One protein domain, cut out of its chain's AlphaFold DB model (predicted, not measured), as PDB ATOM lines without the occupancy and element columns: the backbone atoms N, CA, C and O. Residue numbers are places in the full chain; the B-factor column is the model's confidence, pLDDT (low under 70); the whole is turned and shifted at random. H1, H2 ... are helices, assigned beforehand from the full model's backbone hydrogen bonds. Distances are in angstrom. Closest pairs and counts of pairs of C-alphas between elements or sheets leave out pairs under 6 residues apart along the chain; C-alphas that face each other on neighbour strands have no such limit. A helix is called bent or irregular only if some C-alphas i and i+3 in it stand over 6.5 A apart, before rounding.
ATOM      1  N   ASP A   2      69.427 154.007 146.992       67.81
ATOM      2  CA  ASP A   2      70.215 153.218 147.955       67.81
ATOM      3  C   ASP A   2      69.626 153.151 149.368       67.81
ATOM      4  O   ASP A   2      69.782 152.137 150.041       67.81
ATOM      5  N   ILE A   3      68.868 154.168 149.791       73.50
ATOM      6  CA  ILE A   3      68.265 154.224 151.134       73.50
ATOM      7  C   ILE A   3      67.222 153.115 151.325       73.50
ATOM      8  O   ILE A   3      67.264 152.399 152.319       73.50
ATOM      9  N   VAL A   4      66.337 152.905 150.344       73.62
ATOM     10  CA  VAL A   4      65.304 151.851 150.397       73.62
ATOM     11  C   VAL A   4      65.941 150.459 150.430       73.62
ATOM     12  O   VAL A   4      65.494 149.583 151.166       73.62
ATOM     13  N   ARG A   5      67.034 150.260 149.680       69.88
ATOM     14  CA  ARG A   5      67.778 148.994 149.642       69.88
ATOM     15  C   ARG A   5      68.557 148.742 150.938       69.88
ATOM     16  O   ARG A   5      68.654 147.595 151.369       69.88
ATOM     17  N   ALA A   6      69.099 149.789 151.558       71.44
ATOM     18  CA  ALA A   6      69.767 149.711 152.854       71.44
ATOM     19  C   ALA A   6      68.776 149.389 153.984       71.44
ATOM     20  O   ALA A   6      69.026 148.474 154.764       71.44
ATOM     21  N   TRP A   7      67.617 150.054 154.006       72.88
ATOM     22  CA  TRP A   7      66.527 149.765 154.945       72.88
ATOM     23  C   TRP A   7      66.028 148.324 154.832       72.88
ATOM     24  O   TRP A   7      65.906 147.630 155.840       72.88
ATOM     25  N   TRP A   8      65.830 147.835 153.607       74.94
ATOM     26  CA  TRP A   8      65.436 146.445 153.375       74.94
ATOM     27  C   TRP A   8      66.448 145.442 153.935       74.94
ATOM     28  O   TRP A   8      66.064 144.449 154.541       74.94
ATOM     29  N   ARG A   9      67.750 145.702 153.776       74.12
ATOM     30  CA  ARG A   9      68.808 144.834 154.321       74.12
ATOM     31  C   ARG A   9      68.859 144.867 155.851       74.12
ATOM     32  O   ARG A   9      69.079 143.825 156.458       74.12
ATOM     33  N   MET A  10      68.625 146.034 156.452       75.38
ATOM     34  CA  MET A  10      68.581 146.210 157.909       75.38
ATOM     35  C   MET A  10      67.394 145.475 158.540       75.38
ATOM     36  O   MET A  10      67.549 144.896 159.608       75.38
ATOM     37  N   ALA A  11      66.237 145.442 157.871       78.44
ATOM     38  CA  ALA A  11      65.061 144.706 158.339       78.44
ATOM     39  C   ALA A  11      65.125 143.196 158.031       78.44
ATOM     40  O   ALA A  11      64.639 142.382 158.813       78.44
ATOM     41  N   ALA A  12      65.743 142.802 156.913       81.94
ATOM     42  CA  ALA A  12      65.793 141.403 156.486       81.94
ATOM     43  C   ALA A  12      66.665 140.522 157.390       81.94
ATOM     44  O   ALA A  12      66.289 139.390 157.668       81.94
ATOM     45  N   LEU A  13      67.809 141.020 157.871       83.94
ATOM     46  CA  LEU A  13      68.689 140.254 158.765       83.94
ATOM     47  C   LEU A  13      67.994 139.786 160.057       83.94
ATOM     48  O   LEU A  13      67.979 138.579 160.294       83.94
ATOM     49  N   PRO A  14      67.396 140.671 160.878       86.00
ATOM     50  CA  PRO A  14      66.723 140.243 162.100       86.00
ATOM     51  C   PRO A  14      65.505 139.364 161.807       86.00
ATOM     52  O   PRO A  14      65.265 138.413 162.544       86.00
ATOM     53  N   ALA A  15      64.772 139.623 160.718       88.94
ATOM     54  CA  ALA A  15      63.645 138.784 160.318       88.94
ATOM     55  C   ALA A  15      64.084 137.349 159.984       88.94
ATOM     56  O   ALA A  15      63.442 136.394 160.413       88.94
ATOM     57  N   VAL A  16      65.196 137.195 159.259       88.31
ATOM     58  CA  VAL A  16      65.745 135.878 158.922       88.31
ATOM     59  C   VAL A  16      66.254 135.157 160.168       88.31
ATOM     60  O   VAL A  16      65.906 134.001 160.369       88.31
ATOM     61  N   VAL A  17      66.987 135.842 161.050       88.44
ATOM     62  CA  VAL A  17      67.458 135.244 162.314       88.44
ATOM     63  C   VAL A  17      66.283 134.790 163.188       88.44
ATOM     64  O   VAL A  17      66.337 133.724 163.797       88.44
ATOM     65  N   LEU A  18      65.199 135.569 163.237       93.62
ATOM     66  CA  LEU A  18      63.987 135.184 163.960       93.62
ATOM     67  C   LEU A  18      63.325 133.950 163.328       93.62
ATOM     68  O   LEU A  18      62.917 133.040 164.046       93.62
ATOM     69  N   ALA A  19      63.231 133.904 161.998       91.56
ATOM     70  CA  ALA A  19      62.682 132.758 161.279       91.56
ATOM     71  C   ALA A  19      63.513 131.486 161.523       91.56
ATOM     72  O   ALA A  19      62.947 130.432 161.802       91.56
ATOM     73  N   ASP A  20      64.840 131.600 161.504       91.75
ATOM     74  CA  ASP A  20      65.767 130.514 161.820       91.75
ATOM     75  C   ASP A  20      65.569 130.003 163.254       91.75
ATOM     76  O   ASP A  20      65.488 128.795 163.486       91.75
ATOM     77  N   ALA A  21      65.431 130.912 164.225       91.50
ATOM     78  CA  ALA A  21      65.158 130.550 165.612       91.50
ATOM     79  C   ALA A  21      63.813 129.818 165.756       91.50
ATOM     80  O   ALA A  21      63.731 128.806 166.451       91.50
ATOM     81  N   LEU A  22      62.768 130.286 165.067       95.31
ATOM     82  CA  LEU A  22      61.458 129.631 165.056       95.31
ATOM     83  C   LEU A  22      61.515 128.240 164.414       95.31
ATOM     84  O   LEU A  22      60.914 127.309 164.946       95.31
ATOM     85  N   LEU A  23      62.263 128.074 163.320       92.81
ATOM     86  CA  LEU A  23      62.486 126.771 162.685       92.81
ATOM     87  C   LEU A  23      63.188 125.796 163.632       92.81
ATOM     88  O   LEU A  23      62.771 124.646 163.755       92.81
ATOM     89  N   MET A  24      64.214 126.261 164.346       92.25
ATOM     90  CA  MET A  24      64.938 125.449 165.327       92.25
ATOM     91  C   MET A  24      64.053 125.056 166.513       92.25
ATOM     92  O   MET A  24      64.070 123.898 166.935       92.25
ATOM     93  N   LEU A  25      63.238 125.984 167.020       93.00
ATOM     94  CA  LEU A  25      62.262 125.700 168.073       93.00
ATOM     95  C   LEU A  25      61.209 124.691 167.606       93.00
ATOM     96  O   LEU A  25      60.886 123.766 168.348       93.00
ATOM     97  N   ALA A  26      60.707 124.827 166.377       93.12
ATOM     98  CA  ALA A  26      59.748 123.893 165.801       93.12
ATOM     99  C   ALA A  26      60.355 122.491 165.623       93.12
ATOM    100  O   ALA A  26      59.734 121.505 166.017       93.12
ATOM    101  N   ALA A  27      61.582 122.394 165.104       90.81
ATOM    102  CA  ALA A  27      62.297 121.124 164.971       90.81
ATOM    103  C   ALA A  27      62.520 120.455 166.337       90.81
ATOM    104  O   ALA A  27      62.201 119.279 166.512       90.81
ATOM    105  N   GLY A  28      62.989 121.217 167.331       87.88
ATOM    106  CA  GLY A  28      63.152 120.726 168.700       87.88
ATOM    107  C   GLY A  28      61.829 120.277 169.325       87.88
ATOM    108  O   GLY A  28      61.778 119.238 169.982       87.88
ATOM    109  N   TRP A  29      60.740 121.006 169.070       91.44
ATOM    110  CA  TRP A  29      59.404 120.643 169.534       91.44
ATOM    111  C   TRP A  29      58.902 119.339 168.905       91.44
ATOM    112  O   TRP A  29      58.374 118.497 169.628       91.44
ATOM    113  N   ILE A  30      59.110 119.131 167.597       88.12
ATOM    114  CA  ILE A  30      58.764 117.877 166.904       88.12
ATOM    115  C   ILE A  30      59.516 116.706 167.535       88.12
ATOM    116  O   ILE A  30      58.898 115.708 167.907       88.12
ATOM    117  N   VAL A  31      60.832 116.841 167.720       85.94
ATOM    118  CA  VAL A  31      61.659 115.794 168.338       85.94
ATOM    119  C   VAL A  31      61.187 115.498 169.765       85.94
ATOM    120  O   VAL A  31      60.990 114.337 170.113       85.94
ATOM    121  N   ALA A  32      60.922 116.529 170.573       83.62
ATOM    122  CA  ALA A  32      60.467 116.372 171.955       83.62
ATOM    123  C   ALA A  32      59.054 115.775 172.075       83.62
ATOM    124  O   ALA A  32      58.747 115.099 173.055       83.62
ATOM    125  N   ARG A  33      58.176 116.031 171.097       85.31
ATOM    126  CA  ARG A  33      56.796 115.522 171.067       85.31
ATOM    127  C   ARG A  33      56.648 114.190 170.358       85.31
ATOM    128  O   ARG A  33      55.553 113.634 170.385       85.31
ATOM    129  N   THR A  34      57.704 113.687 169.731       79.25
ATOM    130  CA  THR A  34      57.665 112.392 169.062       79.25
ATOM    131  C   THR A  34      57.468 111.308 170.125       79.25
ATOM    132  O   THR A  34      58.351 111.125 170.970       79.25
ATOM    133  N   PRO A  35      56.311 110.618 170.132       70.06
ATOM    134  CA  PRO A  35      56.045 109.611 171.140       70.06
ATOM    135  C   PRO A  35      57.043 108.456 170.984       70.06
ATOM    136  O   PRO A  35      57.383 108.102 169.849       70.06
ATOM    137  N   PRO A  36      57.520 107.867 172.096       66.62
ATOM    138  CA  PRO A  36      58.267 106.618 172.027       66.62
ATOM    139  C   PRO A  36      57.412 105.560 171.318       66.62
ATOM    140  O   PRO A  36      56.214 105.456 171.592       66.62
ATOM    141  N   ARG A  37      57.997 104.800 170.382       62.66
ATOM    142  CA  ARG A  37      57.301 103.670 169.738       62.66
ATOM    143  C   ARG A  37      57.491 102.360 170.506       62.66
ATOM    144  O   ARG A  37      56.770 101.405 170.230       62.66
ATOM    145  N   GLY A  38      58.417 102.325 171.465       56.28
ATOM    146  CA  GLY A  38      58.577 101.261 172.461       56.28
ATOM    147  C   GLY A  38      58.168 101.696 173.872       56.28
ATOM    148  O   GLY A  38      57.865 102.867 174.107       56.28
ATOM    149  N   GLU A  39      58.169 100.764 174.830       54.66
ATOM    150  CA  GLU A  39      58.056 101.127 176.248       54.66
ATOM    151  C   GLU A  39      59.184 102.114 176.615       54.66
ATOM    152  O   GLU A  39      60.324 101.933 176.177       54.66
ATOM    153  N   PRO A  40      58.897 103.192 177.365       51.06
ATOM    154  CA  PRO A  40      59.915 104.159 177.743       51.06
ATOM    155  C   PRO A  40      60.884 103.512 178.741       51.06
ATOM    156  O   PRO A  40      60.594 103.406 179.930       51.06
ATOM    157  N   CYS A  41      62.039 103.067 178.254       54.91
ATOM    158  CA  CYS A  41      63.187 102.754 179.098       54.91
ATOM    159  C   CYS A  41      63.812 104.078 179.574       54.91
ATOM    160  O   CYS A  41      64.058 104.984 178.768       54.91
ATOM    161  N   GLU A  42      64.062 104.212 180.876       49.69
ATOM    162  CA  GLU A  42      64.780 105.370 181.412       49.69
ATOM    163  C   GLU A  42      66.225 105.396 180.887       49.69
ATOM    164  O   GLU A  42      66.881 104.361 180.737       49.69
ATOM    165  N   GLY A  43      66.702 106.607 180.582       46.75
ATOM    166  CA  GLY A  43      67.931 106.888 179.838       46.75
ATOM    167  C   GLY A  43      69.137 105.994 180.157       46.75
ATOM    168  O   GLY A  43      69.398 105.633 181.300       46.75
ATOM    169  N   ALA A  44      69.893 105.671 179.102       45.47
ATOM    170  CA  ALA A  44      71.115 104.854 179.093       45.47
ATOM    171  C   ALA A  44      70.993 103.408 179.614       45.47
ATOM    172  O   ALA A  44      71.945 102.642 179.467       45.47
ATOM    173  N   SER A  45      69.850 103.001 180.168       43.50
ATOM    174  CA  SER A  45      69.640 101.653 180.685       43.50
ATOM    175  C   SER A  45      68.600 100.901 179.857       43.50
ATOM    176  O   SER A  45      67.567 101.440 179.479       43.50
ATOM    177  N   VAL A  46      68.871  99.626 179.582       50.00
ATOM    178  CA  VAL A  46      67.995  98.697 178.840       50.00
ATOM    179  C   VAL A  46      66.738  98.327 179.655       50.00
ATOM    180  O   VAL A  46      65.982  97.454 179.261       50.00
ATOM    181  N   ARG A  47      66.489  98.974 180.802       45.88
ATOM    182  CA  ARG A  47      65.410  98.600 181.718       45.88
ATOM    183  C   ARG A  47      64.160  99.424 181.459       45.88
ATOM    184  O   ARG A  47      64.118 100.624 181.728       45.88
ATOM    185  N   CYS A  48      63.145  98.750 180.940       58.62
ATOM    186  CA  CYS A  48      61.813  99.291 180.702       58.62
ATOM    187  C   CYS A  48      60.874  98.912 181.864       58.62
ATOM    188  O   CYS A  48      61.088  97.914 182.551       58.62
ATOM    189  N   ALA A  49      59.833  99.719 182.101       55.22
ATOM    190  CA  ALA A  49      58.895  99.549 183.220       55.22
ATOM    191  C   ALA A  49      58.047  98.255 183.166       55.22
ATOM    192  O   ALA A  49      57.354  97.951 184.138       55.22
ATOM    193  N   GLY A  50      58.098  97.500 182.061       62.69
ATOM    194  CA  GLY A  50      57.459  96.193 181.897       62.69
ATOM    195  C   GLY A  50      58.464  95.055 181.691       62.69
ATOM    196  O   GLY A  50      58.579  94.174 182.545       62.69
ATOM    197  N   ALA A  51      59.190  95.066 180.564       57.59
ATOM    198  CA  ALA A  51      60.197  94.060 180.202       57.59
ATOM    199  C   ALA A  51      61.348  94.668 179.377       57.59
ATOM    200  O   ALA A  51      61.109  95.542 178.545       57.59
ATOM    201  N   ASP A  52      62.585  94.191 179.568       60.78
ATOM    202  CA  ASP A  52      63.740  94.636 178.773       60.78
ATOM    203  C   ASP A  52      63.451  94.435 177.266       60.78
ATOM    204  O   ASP A  52      63.060  93.334 176.853       60.78
ATOM    205  N   PRO A  53      63.610  95.470 176.417       62.06
ATOM    206  CA  PRO A  53      63.332  95.358 174.997       62.06
ATOM    207  C   PRO A  53      64.292  94.355 174.362       62.06
ATOM    208  O   PRO A  53      65.480  94.292 174.692       62.06
ATOM    209  N   THR A  54      63.798  93.589 173.387       72.62
ATOM    210  CA  THR A  54      64.694  92.779 172.557       72.62
ATOM    211  C   THR A  54      65.712  93.702 171.872       72.62
ATOM    212  O   THR A  54      65.363  94.836 171.521       72.62
ATOM    213  N   PRO A  55      66.952  93.248 171.617       73.38
ATOM    214  CA  PRO A  55      67.954  94.069 170.934       73.38
ATOM    215  C   PRO A  55      67.441  94.677 169.618       73.38
ATOM    216  O   PRO A  55      67.721  95.833 169.316       73.38
ATOM    217  N   ALA A  56      66.619  93.931 168.869       75.75
ATOM    218  CA  ALA A  56      65.987  94.408 167.640       75.75
ATOM    219  C   ALA A  56      64.974  95.545 167.880       75.75
ATOM    220  O   ALA A  56      64.937  96.501 167.108       75.75
ATOM    221  N   GLY A  57      64.178  95.471 168.954       71.81
ATOM    222  CA  GLY A  57      63.237  96.531 169.328       71.81
ATOM    223  C   GLY A  57      63.941  97.816 169.767       71.81
ATOM    224  O   GLY A  57      63.519  98.908 169.391       71.81
ATOM    225  N   TRP A  58      65.055  97.690 170.494       74.56
ATOM    226  CA  TRP A  58      65.877  98.836 170.890       74.56
ATOM    227  C   TRP A  58      66.510  99.546 169.687       74.56
ATOM    228  O   TRP A  58      66.431 100.770 169.581       74.56
ATOM    229  N   ILE A  59      67.093  98.782 168.754       77.38
ATOM    230  CA  ILE A  59      67.691  99.331 167.527       77.38
ATOM    231  C   ILE A  59      66.632 100.068 166.697       77.38
ATOM    232  O   ILE A  59      66.870 101.198 166.286       77.38
ATOM    233  N   ALA A  60      65.440  99.489 166.522       78.56
ATOM    234  CA  ALA A  60      64.369 100.118 165.746       78.56
ATOM    235  C   ALA A  60      63.882 101.456 166.345       78.56
ATOM    236  O   ALA A  60      63.595 102.399 165.604       78.56
ATOM    237  N   GLU A  61      63.798 101.563 167.675       78.62
ATOM    238  CA  GLU A  61      63.447 102.816 168.358       78.62
ATOM    239  C   GLU A  61      64.555 103.871 168.206       78.62
ATOM    240  O   GLU A  61      64.262 105.037 167.923       78.62
ATOM    241  N   MET A  62      65.825 103.478 168.356       78.94
ATOM    242  CA  MET A  62      66.962 104.385 168.164       78.94
ATOM    243  C   MET A  62      67.049 104.875 166.719       78.94
ATOM    244  O   MET A  62      67.130 106.083 166.505       78.94
ATOM    245  N   ASP A  63      66.928 103.982 165.735       82.25
ATOM    246  CA  ASP A  63      66.908 104.333 164.312       82.25
ATOM    247  C   ASP A  63      65.772 105.313 164.002       82.25
ATOM    248  O   ASP A  63      65.963 106.289 163.273       82.25
ATOM    249  N   PHE A  64      64.592 105.112 164.596       83.44
ATOM    250  CA  PHE A  64      63.472 106.033 164.437       83.44
ATOM    251  C   PHE A  64      63.766 107.414 165.037       83.44
ATOM    252  O   PHE A  64      63.545 108.430 164.374       83.44
ATOM    253  N   ARG A  65      64.295 107.483 166.263       80.88
ATOM    254  CA  ARG A  65      64.652 108.756 166.918       80.88
ATOM    255  C   ARG A  65      65.751 109.502 166.177       80.88
ATOM    256  O   ARG A  65      65.661 110.724 166.015       80.88
ATOM    257  N   VAL A  66      66.756 108.775 165.697       83.38
ATOM    258  CA  VAL A  66      67.826 109.318 164.859       83.38
ATOM    259  C   VAL A  66      67.237 109.844 163.561       83.38
ATOM    260  O   VAL A  66      67.508 110.989 163.212       83.38
ATOM    261  N   ALA A  67      66.368 109.082 162.891       86.69
ATOM    262  CA  ALA A  67      65.710 109.524 161.668       86.69
ATOM    263  C   ALA A  67      64.887 110.799 161.895       86.69
ATOM    264  O   ALA A  67      65.035 111.754 161.140       86.69
ATOM    265  N   VAL A  68      64.064 110.869 162.944       86.75
ATOM    266  CA  VAL A  68      63.259 112.065 163.240       86.75
ATOM    267  C   VAL A  68      64.146 113.276 163.532       86.75
ATOM    268  O   VAL A  68      63.890 114.361 163.006       86.75
ATOM    269  N   THR A  69      65.210 113.096 164.314       87.00
ATOM    270  CA  THR A  69      66.173 114.166 164.622       87.00
ATOM    271  C   THR A  69      66.892 114.632 163.356       87.00
ATOM    272  O   THR A  69      66.956 115.832 163.085       87.00
ATOM    273  N   PHE A  70      67.371 113.687 162.547       87.94
ATOM    274  CA  PHE A  70      68.069 113.944 161.295       87.94
ATOM    275  C   PHE A  70      67.173 114.657 160.282       87.94
ATOM    276  O   PHE A  70      67.574 115.675 159.730       87.94
ATOM    277  N   TRP A  71      65.943 114.188 160.065       89.50
ATOM    278  CA  TRP A  71      65.010 114.823 159.134       89.50
ATOM    279  C   TRP A  71      64.584 116.214 159.603       89.50
ATOM    280  O   TRP A  71      64.532 117.136 158.788       89.50
ATOM    281  N   SER A  72      64.337 116.395 160.903       89.81
ATOM    282  CA  SER A  72      63.910 117.687 161.454       89.81
ATOM    283  C   SER A  72      65.020 118.733 161.349       89.81
ATOM    284  O   SER A  72      64.843 119.763 160.701       89.81
ATOM    285  N   PHE A  73      66.196 118.466 161.925       90.50
ATOM    286  CA  PHE A  73      67.304 119.426 161.925       90.50
ATOM    287  C   PHE A  73      68.050 119.479 160.587       90.50
ATOM    288  O   PHE A  73      68.533 120.543 160.203       90.50
ATOM    289  N   GLY A  74      68.095 118.379 159.835       89.50
ATOM    290  CA  GLY A  74      68.635 118.348 158.476       89.50
ATOM    291  C   GLY A  74      67.841 119.238 157.523       89.50
ATOM    292  O   GLY A  74      68.438 119.985 156.749       89.50
ATOM    293  N   SER A  75      66.507 119.257 157.634       92.44
ATOM    294  CA  SER A  75      65.671 120.185 156.862       92.44
ATOM    295  C   SER A  75      65.974 121.644 157.207       92.44
ATOM    296  O   SER A  75      66.111 122.472 156.307       92.44
ATOM    297  N   VAL A  76      66.150 121.962 158.496       93.00
ATOM    298  CA  VAL A  76      66.541 123.316 158.925       93.00
ATOM    299  C   VAL A  76      67.909 123.702 158.362       93.00
ATOM    300  O   VAL A  76      68.051 124.784 157.794       93.00
ATOM    301  N   ALA A  77      68.898 122.808 158.436       92.62
ATOM    302  CA  ALA A  77      70.224 123.050 157.875       92.62
ATOM    303  C   ALA A  77      70.175 123.293 156.355       92.62
ATOM    304  O   ALA A  77      70.843 124.195 155.854       92.62
ATOM    305  N   LEU A  78      69.347 122.548 155.613       93.75
ATOM    306  CA  LEU A  78      69.164 122.767 154.174       93.75
ATOM    307  C   LEU A  78      68.544 124.136 153.867       93.75
ATOM    308  O   LEU A  78      68.994 124.808 152.937       93.75
ATOM    309  N   ILE A  79      67.555 124.575 154.651       93.19
ATOM    310  CA  ILE A  79      66.945 125.907 154.508       93.19
ATOM    311  C   ILE A  79      67.986 127.004 154.765       93.19
ATOM    312  O   ILE A  79      68.118 127.928 153.962       93.19
ATOM    313  N   MET A  80      68.767 126.881 155.841       92.69
ATOM    314  CA  MET A  80      69.837 127.826 156.175       92.69
ATOM    315  C   MET A  80      70.912 127.877 155.083       92.69
ATOM    316  O   MET A  80      71.327 128.956 154.653       92.69
ATOM    317  N   LEU A  81      71.320 126.719 154.554       93.56
ATOM    318  CA  LEU A  81      72.280 126.633 153.455       93.56
ATOM    319  C   LEU A  81      71.740 127.292 152.177       93.56
ATOM    320  O   LEU A  81      72.453 128.062 151.531       93.56
ATOM    321  N   ALA A  82      70.476 127.045 151.825       93.50
ATOM    322  CA  ALA A  82      69.831 127.680 150.679       93.50
ATOM    323  C   ALA A  82      69.771 129.211 150.842       93.50
ATOM    324  O   ALA A  82      70.123 129.944 149.913       93.50
ATOM    325  N   SER A  83      69.421 129.698 152.037       90.62
ATOM    326  CA  SER A  83      69.444 131.121 152.397       90.62
ATOM    327  C   SER A  83      70.846 131.729 152.309       90.62
ATOM    328  O   SER A  83      71.008 132.839 151.791       90.62
ATOM    329  N   ALA A  84      71.879 131.004 152.750       91.31
ATOM    330  CA  ALA A  84      73.270 131.438 152.646       91.31
ATOM    331  C   ALA A  84      73.710 131.583 151.183       91.31
ATOM    332  O   ALA A  84      74.265 132.616 150.796       91.31
ATOM    333  N   LEU A  85      73.419 130.573 150.356       94.06
ATOM    334  CA  LEU A  85      73.722 130.571 148.923       94.06
ATOM    335  C   LEU A  85      72.977 131.689 148.189       94.06
ATOM    336  O   LEU A  85      73.556 132.374 147.340       94.06
ATOM    337  N   TRP A  86      71.714 131.923 148.548       92.44
ATOM    338  CA  TRP A  86      70.927 133.031 148.022       92.44
ATOM    339  C   TRP A  86      71.541 134.385 148.403       92.44
ATOM    340  O   TRP A  86      71.798 135.221 147.531       92.44
ATOM    341  N   GLY A  87      71.876 134.576 149.682       87.94
ATOM    342  CA  GLY A  87      72.557 135.773 150.177       87.94
ATOM    343  C   GLY A  87      73.882 136.023 149.455       87.94
ATOM    344  O   GLY A  87      74.161 137.149 149.036       87.94
ATOM    345  N   TRP A  88      74.666 134.970 149.219       90.38
ATOM    346  CA  TRP A  88      75.915 135.043 148.464       90.38
ATOM    347  C   TRP A  88      75.684 135.481 147.014       90.38
ATOM    348  O   TRP A  88      76.299 136.448 146.549       90.38
ATOM    349  N   ARG A  89      74.740 134.835 146.315       93.50
ATOM    350  CA  ARG A  89      74.395 135.128 144.914       93.50
ATOM    351  C   ARG A  89      73.921 136.567 144.718       93.50
ATOM    352  O   ARG A  89      74.290 137.204 143.733       93.50
ATOM    353  N   HIS A  90      73.173 137.117 145.673       88.19
ATOM    354  CA  HIS A  90      72.670 138.495 145.628       88.19
ATOM    355  C   HIS A  90      73.620 139.535 146.253       88.19
ATOM    356  O   HIS A  90      73.227 140.681 146.493       88.19
ATOM    357  N   ARG A  91      74.890 139.165 146.488       86.50
ATOM    358  CA  ARG A  91      75.931 140.003 147.118       86.50
ATOM    359  C   ARG A  91      75.555 140.524 148.510       86.50
ATOM    360  O   ARG A  91      76.146 141.494 148.988       86.50
ATOM    361  N   PHE A  92      74.608 139.887 149.190       87.31
ATOM    362  CA  PHE A  92      74.274 140.178 150.576       87.31
ATOM    363  C   PHE A  92      75.157 139.341 151.511       87.31
ATOM    364  O   PHE A  92      74.701 138.433 152.199       87.31
ATOM    365  N   ARG A  93      76.460 139.654 151.525       87.94
ATOM    366  CA  ARG A  93      77.478 138.864 152.242       87.94
ATOM    367  C   ARG A  93      77.198 138.716 153.739       87.94
ATOM    368  O   ARG A  93      77.462 137.655 154.284       87.94
ATOM    369  N   ALA A  94      76.630 139.740 154.382       87.25
ATOM    370  CA  ALA A  94      76.266 139.677 155.798       87.25
ATOM    371  C   ALA A  94      75.261 138.548 156.086       87.25
ATOM    372  O   ALA A  94      75.467 137.778 157.017       87.25
ATOM    373  N   LEU A  95      74.233 138.392 155.244       87.50
ATOM    374  CA  LEU A  95      73.260 137.305 155.362       87.50
ATOM    375  C   LEU A  95      73.924 135.936 155.177       87.50
ATOM    376  O   LEU A  95      73.673 135.028 155.960       87.50
ATOM    377  N   ALA A  96      74.796 135.806 154.174       89.19
ATOM    378  CA  ALA A  96      75.512 134.558 153.919       89.19
ATOM    379  C   ALA A  96      76.382 134.136 155.114       89.19
ATOM    380  O   ALA A  96      76.350 132.978 155.511       89.19
ATOM    381  N   VAL A  97      77.115 135.077 155.719       90.62
ATOM    382  CA  VAL A  97      77.950 134.803 156.900       90.62
ATOM    383  C   VAL A  97      77.097 134.417 158.108       90.62
ATOM    384  O   VAL A  97      77.398 133.420 158.756       90.62
ATOM    385  N   VAL A  98      76.023 135.163 158.392       90.62
ATOM    386  CA  VAL A  98      75.118 134.856 159.515       90.62
ATOM    387  C   VAL A  98      74.506 133.467 159.360       90.62
ATOM    388  O   VAL A  98      74.507 132.701 160.317       90.62
ATOM    389  N   GLN A  99      74.055 133.112 158.158       91.88
ATOM    390  CA  GLN A  99      73.474 131.798 157.889       91.88
ATOM    391  C   GLN A  99      74.492 130.660 158.019       91.88
ATOM    392  O   GLN A  99      74.192 129.631 158.614       91.88
ATOM    393  N   LEU A 100      75.722 130.849 157.531       90.44
ATOM    394  CA  LEU A 100      76.790 129.857 157.702       90.44
ATOM    395  C   LEU A 100      77.167 129.659 159.176       90.44
ATOM    396  O   LEU A 100      77.429 128.532 159.587       90.44
ATOM    397  N   LEU A 101      77.170 130.731 159.974       90.50
ATOM    398  CA  LEU A 101      77.375 130.636 161.422       90.50
ATOM    399  C   LEU A 101      76.200 129.930 162.110       90.50
ATOM    400  O   LEU A 101      76.419 129.055 162.944       90.50
ATOM    401  N   ALA A 102      74.962 130.265 161.735       89.12
ATOM    402  CA  ALA A 102      73.758 129.639 162.276       89.12
ATOM    403  C   ALA A 102      73.690 128.135 161.959       89.12
ATOM    404  O   ALA A 102      73.261 127.358 162.812       89.12
ATOM    405  N   LEU A 103      74.198 127.712 160.793       91.50
ATOM    406  CA  LEU A 103      74.263 126.313 160.350       91.50
ATOM    407  C   LEU A 103      75.025 125.399 161.324       91.50
ATOM    408  O   LEU A 103      74.741 124.204 161.397       91.50
ATOM    409  N   ALA A 104      75.973 125.939 162.097       90.44
ATOM    410  CA  ALA A 104      76.728 125.153 163.070       90.44
ATOM    411  C   ALA A 104      75.817 124.518 164.134       90.44
ATOM    412  O   ALA A 104      76.086 123.410 164.594       90.44
ATOM    413  N   VAL A 105      74.716 125.186 164.494       90.19
ATOM    414  CA  VAL A 105      73.803 124.728 165.545       90.19
ATOM    415  C   VAL A 105      73.041 123.455 165.143       90.19
ATOM    416  O   VAL A 105      73.176 122.460 165.856       90.19
ATOM    417  N   PRO A 106      72.273 123.401 164.031       87.25
ATOM    418  CA  PRO A 106      71.577 122.173 163.646       87.25
ATOM    419  C   PRO A 106      72.549 121.032 163.326       87.25
ATOM    420  O   PRO A 106      72.266 119.888 163.671       87.25
ATOM    421  N   VAL A 107      73.718 121.328 162.740       89.06
ATOM    422  CA  VAL A 107      74.758 120.316 162.480       89.06
ATOM    423  C   VAL A 107      75.262 119.700 163.785       89.06
ATOM    424  O   VAL A 107      75.336 118.477 163.894       89.06
ATOM    425  N   TYR A 108      75.559 120.530 164.788       88.44
ATOM    426  CA  TYR A 108      75.979 120.058 166.104       88.44
ATOM    427  C   TYR A 108      74.901 119.197 166.773       88.44
ATOM    428  O   TYR A 108      75.214 118.137 167.310       88.44
ATOM    429  N   VAL A 109      73.629 119.604 166.700       86.50
ATOM    430  CA  VAL A 109      72.509 118.842 167.278       86.50
ATOM    431  C   VAL A 109      72.361 117.470 166.616       86.50
ATOM    432  O   VAL A 109      72.223 116.472 167.320       86.50
ATOM    433  N   VAL A 110      72.439 117.393 165.283       86.06
ATOM    434  CA  VAL A 110      72.389 116.111 164.560       86.06
ATOM    435  C   VAL A 110      73.574 115.228 164.942       86.06
ATOM    436  O   VAL A 110      73.378 114.059 165.266       86.06
ATOM    437  N   ALA A 111      74.791 115.780 164.957       85.81
ATOM    438  CA  ALA A 111      75.990 115.033 165.329       85.81
ATOM    439  C   ALA A 111      75.894 114.482 166.761       85.81
ATOM    440  O   ALA A 111      76.181 113.309 166.996       85.81
ATOM    441  N   LEU A 112      75.431 115.302 167.708       84.31
ATOM    442  CA  LEU A 112      75.239 114.892 169.095       84.31
ATOM    443  C   LEU A 112      74.162 113.807 169.229       84.31
ATOM    444  O   LEU A 112      74.353 112.866 169.996       84.31
ATOM    445  N   GLY A 113      73.059 113.918 168.480       79.25
ATOM    446  CA  GLY A 113      71.996 112.912 168.446       79.25
ATOM    447  C   GLY A 113      72.477 111.562 167.912       79.25
ATOM    448  O   GLY A 113      72.195 110.528 168.503       79.25
ATOM    449  N   VAL A 114      73.276 111.557 166.844       77.56
ATOM    450  CA  VAL A 114      73.861 110.317 166.304       77.56
ATOM    451  C   VAL A 114      74.847 109.696 167.301       77.56
ATOM    452  O   VAL A 114      74.783 108.499 167.574       77.56
ATOM    453  N   LEU A 115      75.729 110.505 167.897       78.38
ATOM    454  CA  LEU A 115      76.734 110.031 168.857       78.38
ATOM    455  C   LEU A 115      76.141 109.542 170.184       78.38
ATOM    456  O   LEU A 115      76.795 108.773 170.889       78.38
ATOM    457  N   SER A 116      74.959 110.021 170.579       72.31
ATOM    458  CA  SER A 116      74.267 109.541 171.780       72.31
ATOM    459  C   SER A 116      73.471 108.262 171.520       72.31
ATOM    460  O   SER A 116      73.362 107.435 172.423       72.31
ATOM    461  N   SER A 117      72.973 108.064 170.295       68.75
ATOM    462  CA  SER A 117      72.234 106.859 169.901       68.75
ATOM    463  C   SER A 117      73.126 105.650 169.595       68.75
ATOM    464  O   SER A 117      72.690 104.520 169.802       68.75
ATOM    465  N   TYR A 118      74.375 105.861 169.165       66.31
ATOM    466  CA  TYR A 118      75.322 104.779 168.857       66.31
ATOM    467  C   TYR A 118      76.643 104.958 169.626       66.31
ATOM    468  O   TYR A 118      77.621 105.476 169.082       66.31
ATOM    469  N   PRO A 119      76.721 104.509 170.891       59.94
ATOM    470  CA  PRO A 119      77.935 104.645 171.699       59.94
ATOM    471  C   PRO A 119      79.134 103.872 171.129       59.94
ATOM    472  O   PRO A 119      80.266 104.201 171.453       59.94
ATOM    473  N   SER A 120      78.905 102.892 170.248       56.94
ATOM    474  CA  SER A 120      79.955 102.151 169.536       56.94
ATOM    475  C   SER A 120      80.714 102.973 168.483       56.94
ATOM    476  O   SER A 120      81.671 102.465 167.910       56.94
ATOM    477  N   LEU A 121      80.262 104.196 168.178       53.12
ATOM    478  CA  LEU A 121      80.925 105.130 167.257       53.12
ATOM    479  C   LEU A 121      81.825 106.158 167.975       53.12
ATOM    480  O   LEU A 121      82.415 107.000 167.297       53.12
ATOM    481  N   ARG A 122      81.903 106.124 169.312       52.47
ATOM    482  CA  ARG A 122      82.860 106.912 170.111       52.47
ATOM    483  C   ARG A 122      84.161 106.150 170.307       52.47
ATOM    484  O   ARG A 122      85.206 106.834 170.315       52.47
TER     485      ARG A 122
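Overview. This is residues 2 to 122 of the 122 residues of an uncharacterized protein of Bailinhaonella thermotolerans (UniProt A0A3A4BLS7). The longest helix, H2, is the middle of a long, slender bundle: H1 runs back along part of it, and H3 and H4, one after the other, make the third rod beside it. Residues 2 to 8 of H1 stick out at one end, and the long link of residues 34 to 54 loops near the other, where H2 begins. The printed part has 121 residues with four named helices, H1 to H4 in chain order, and no named strand, an all-helix domain. It is loose, with a radius of gyration of the C-alphas of 19.2 A, and spans 68 by 26 by 16 A.

Along the chain. Find C-alpha 55 at (67.954, 94.069, 170.934); from there H2, residues 55 to 89, runs 49.0 A to C-alpha 89 at (74.395, 135.128, 144.914). H1, residues 2 to 33, starts at (70.215, 153.218, 147.955) and is 46.2 A long; it is neither bent nor irregular, but only just: C-alphas 11 and 14 are 6.1 A apart. H3 is residues 93 to 102, and H4 is residues 104 to 117.

Arrangement. Start at the hub, H2, which touches the other three helices, each running the opposite way. Residues 20 to 31 of H1 touch it at a shallow tilt of 2 degrees, closest at the C-alphas of Ala 27 and Ser 72, 5.2 A. H3 touches its residues 80 to 88, closest at C-alphas 84 and 96, 4.0 A; H4 touches its residues 62 to 77, closest at C-alphas 73 and 106, 5.4 A. H1, H2 and H3 form an up-and-down bundle, each running against the one before. H3 and H4 meet only through their link. Every O i to N i+4 pair is within hydrogen-bond range in H2, H3 and H4; in H1, 27 of 28 are.

Size, cuts and confidence. Look to Asp 2 and Ala 51 for the C-alphas farthest apart, 68.1 A. The printed part has no cut; the link H1 to H2 is long. Confidence is under 70 at residues 2, 5, 36 to 53 and 117 to 122.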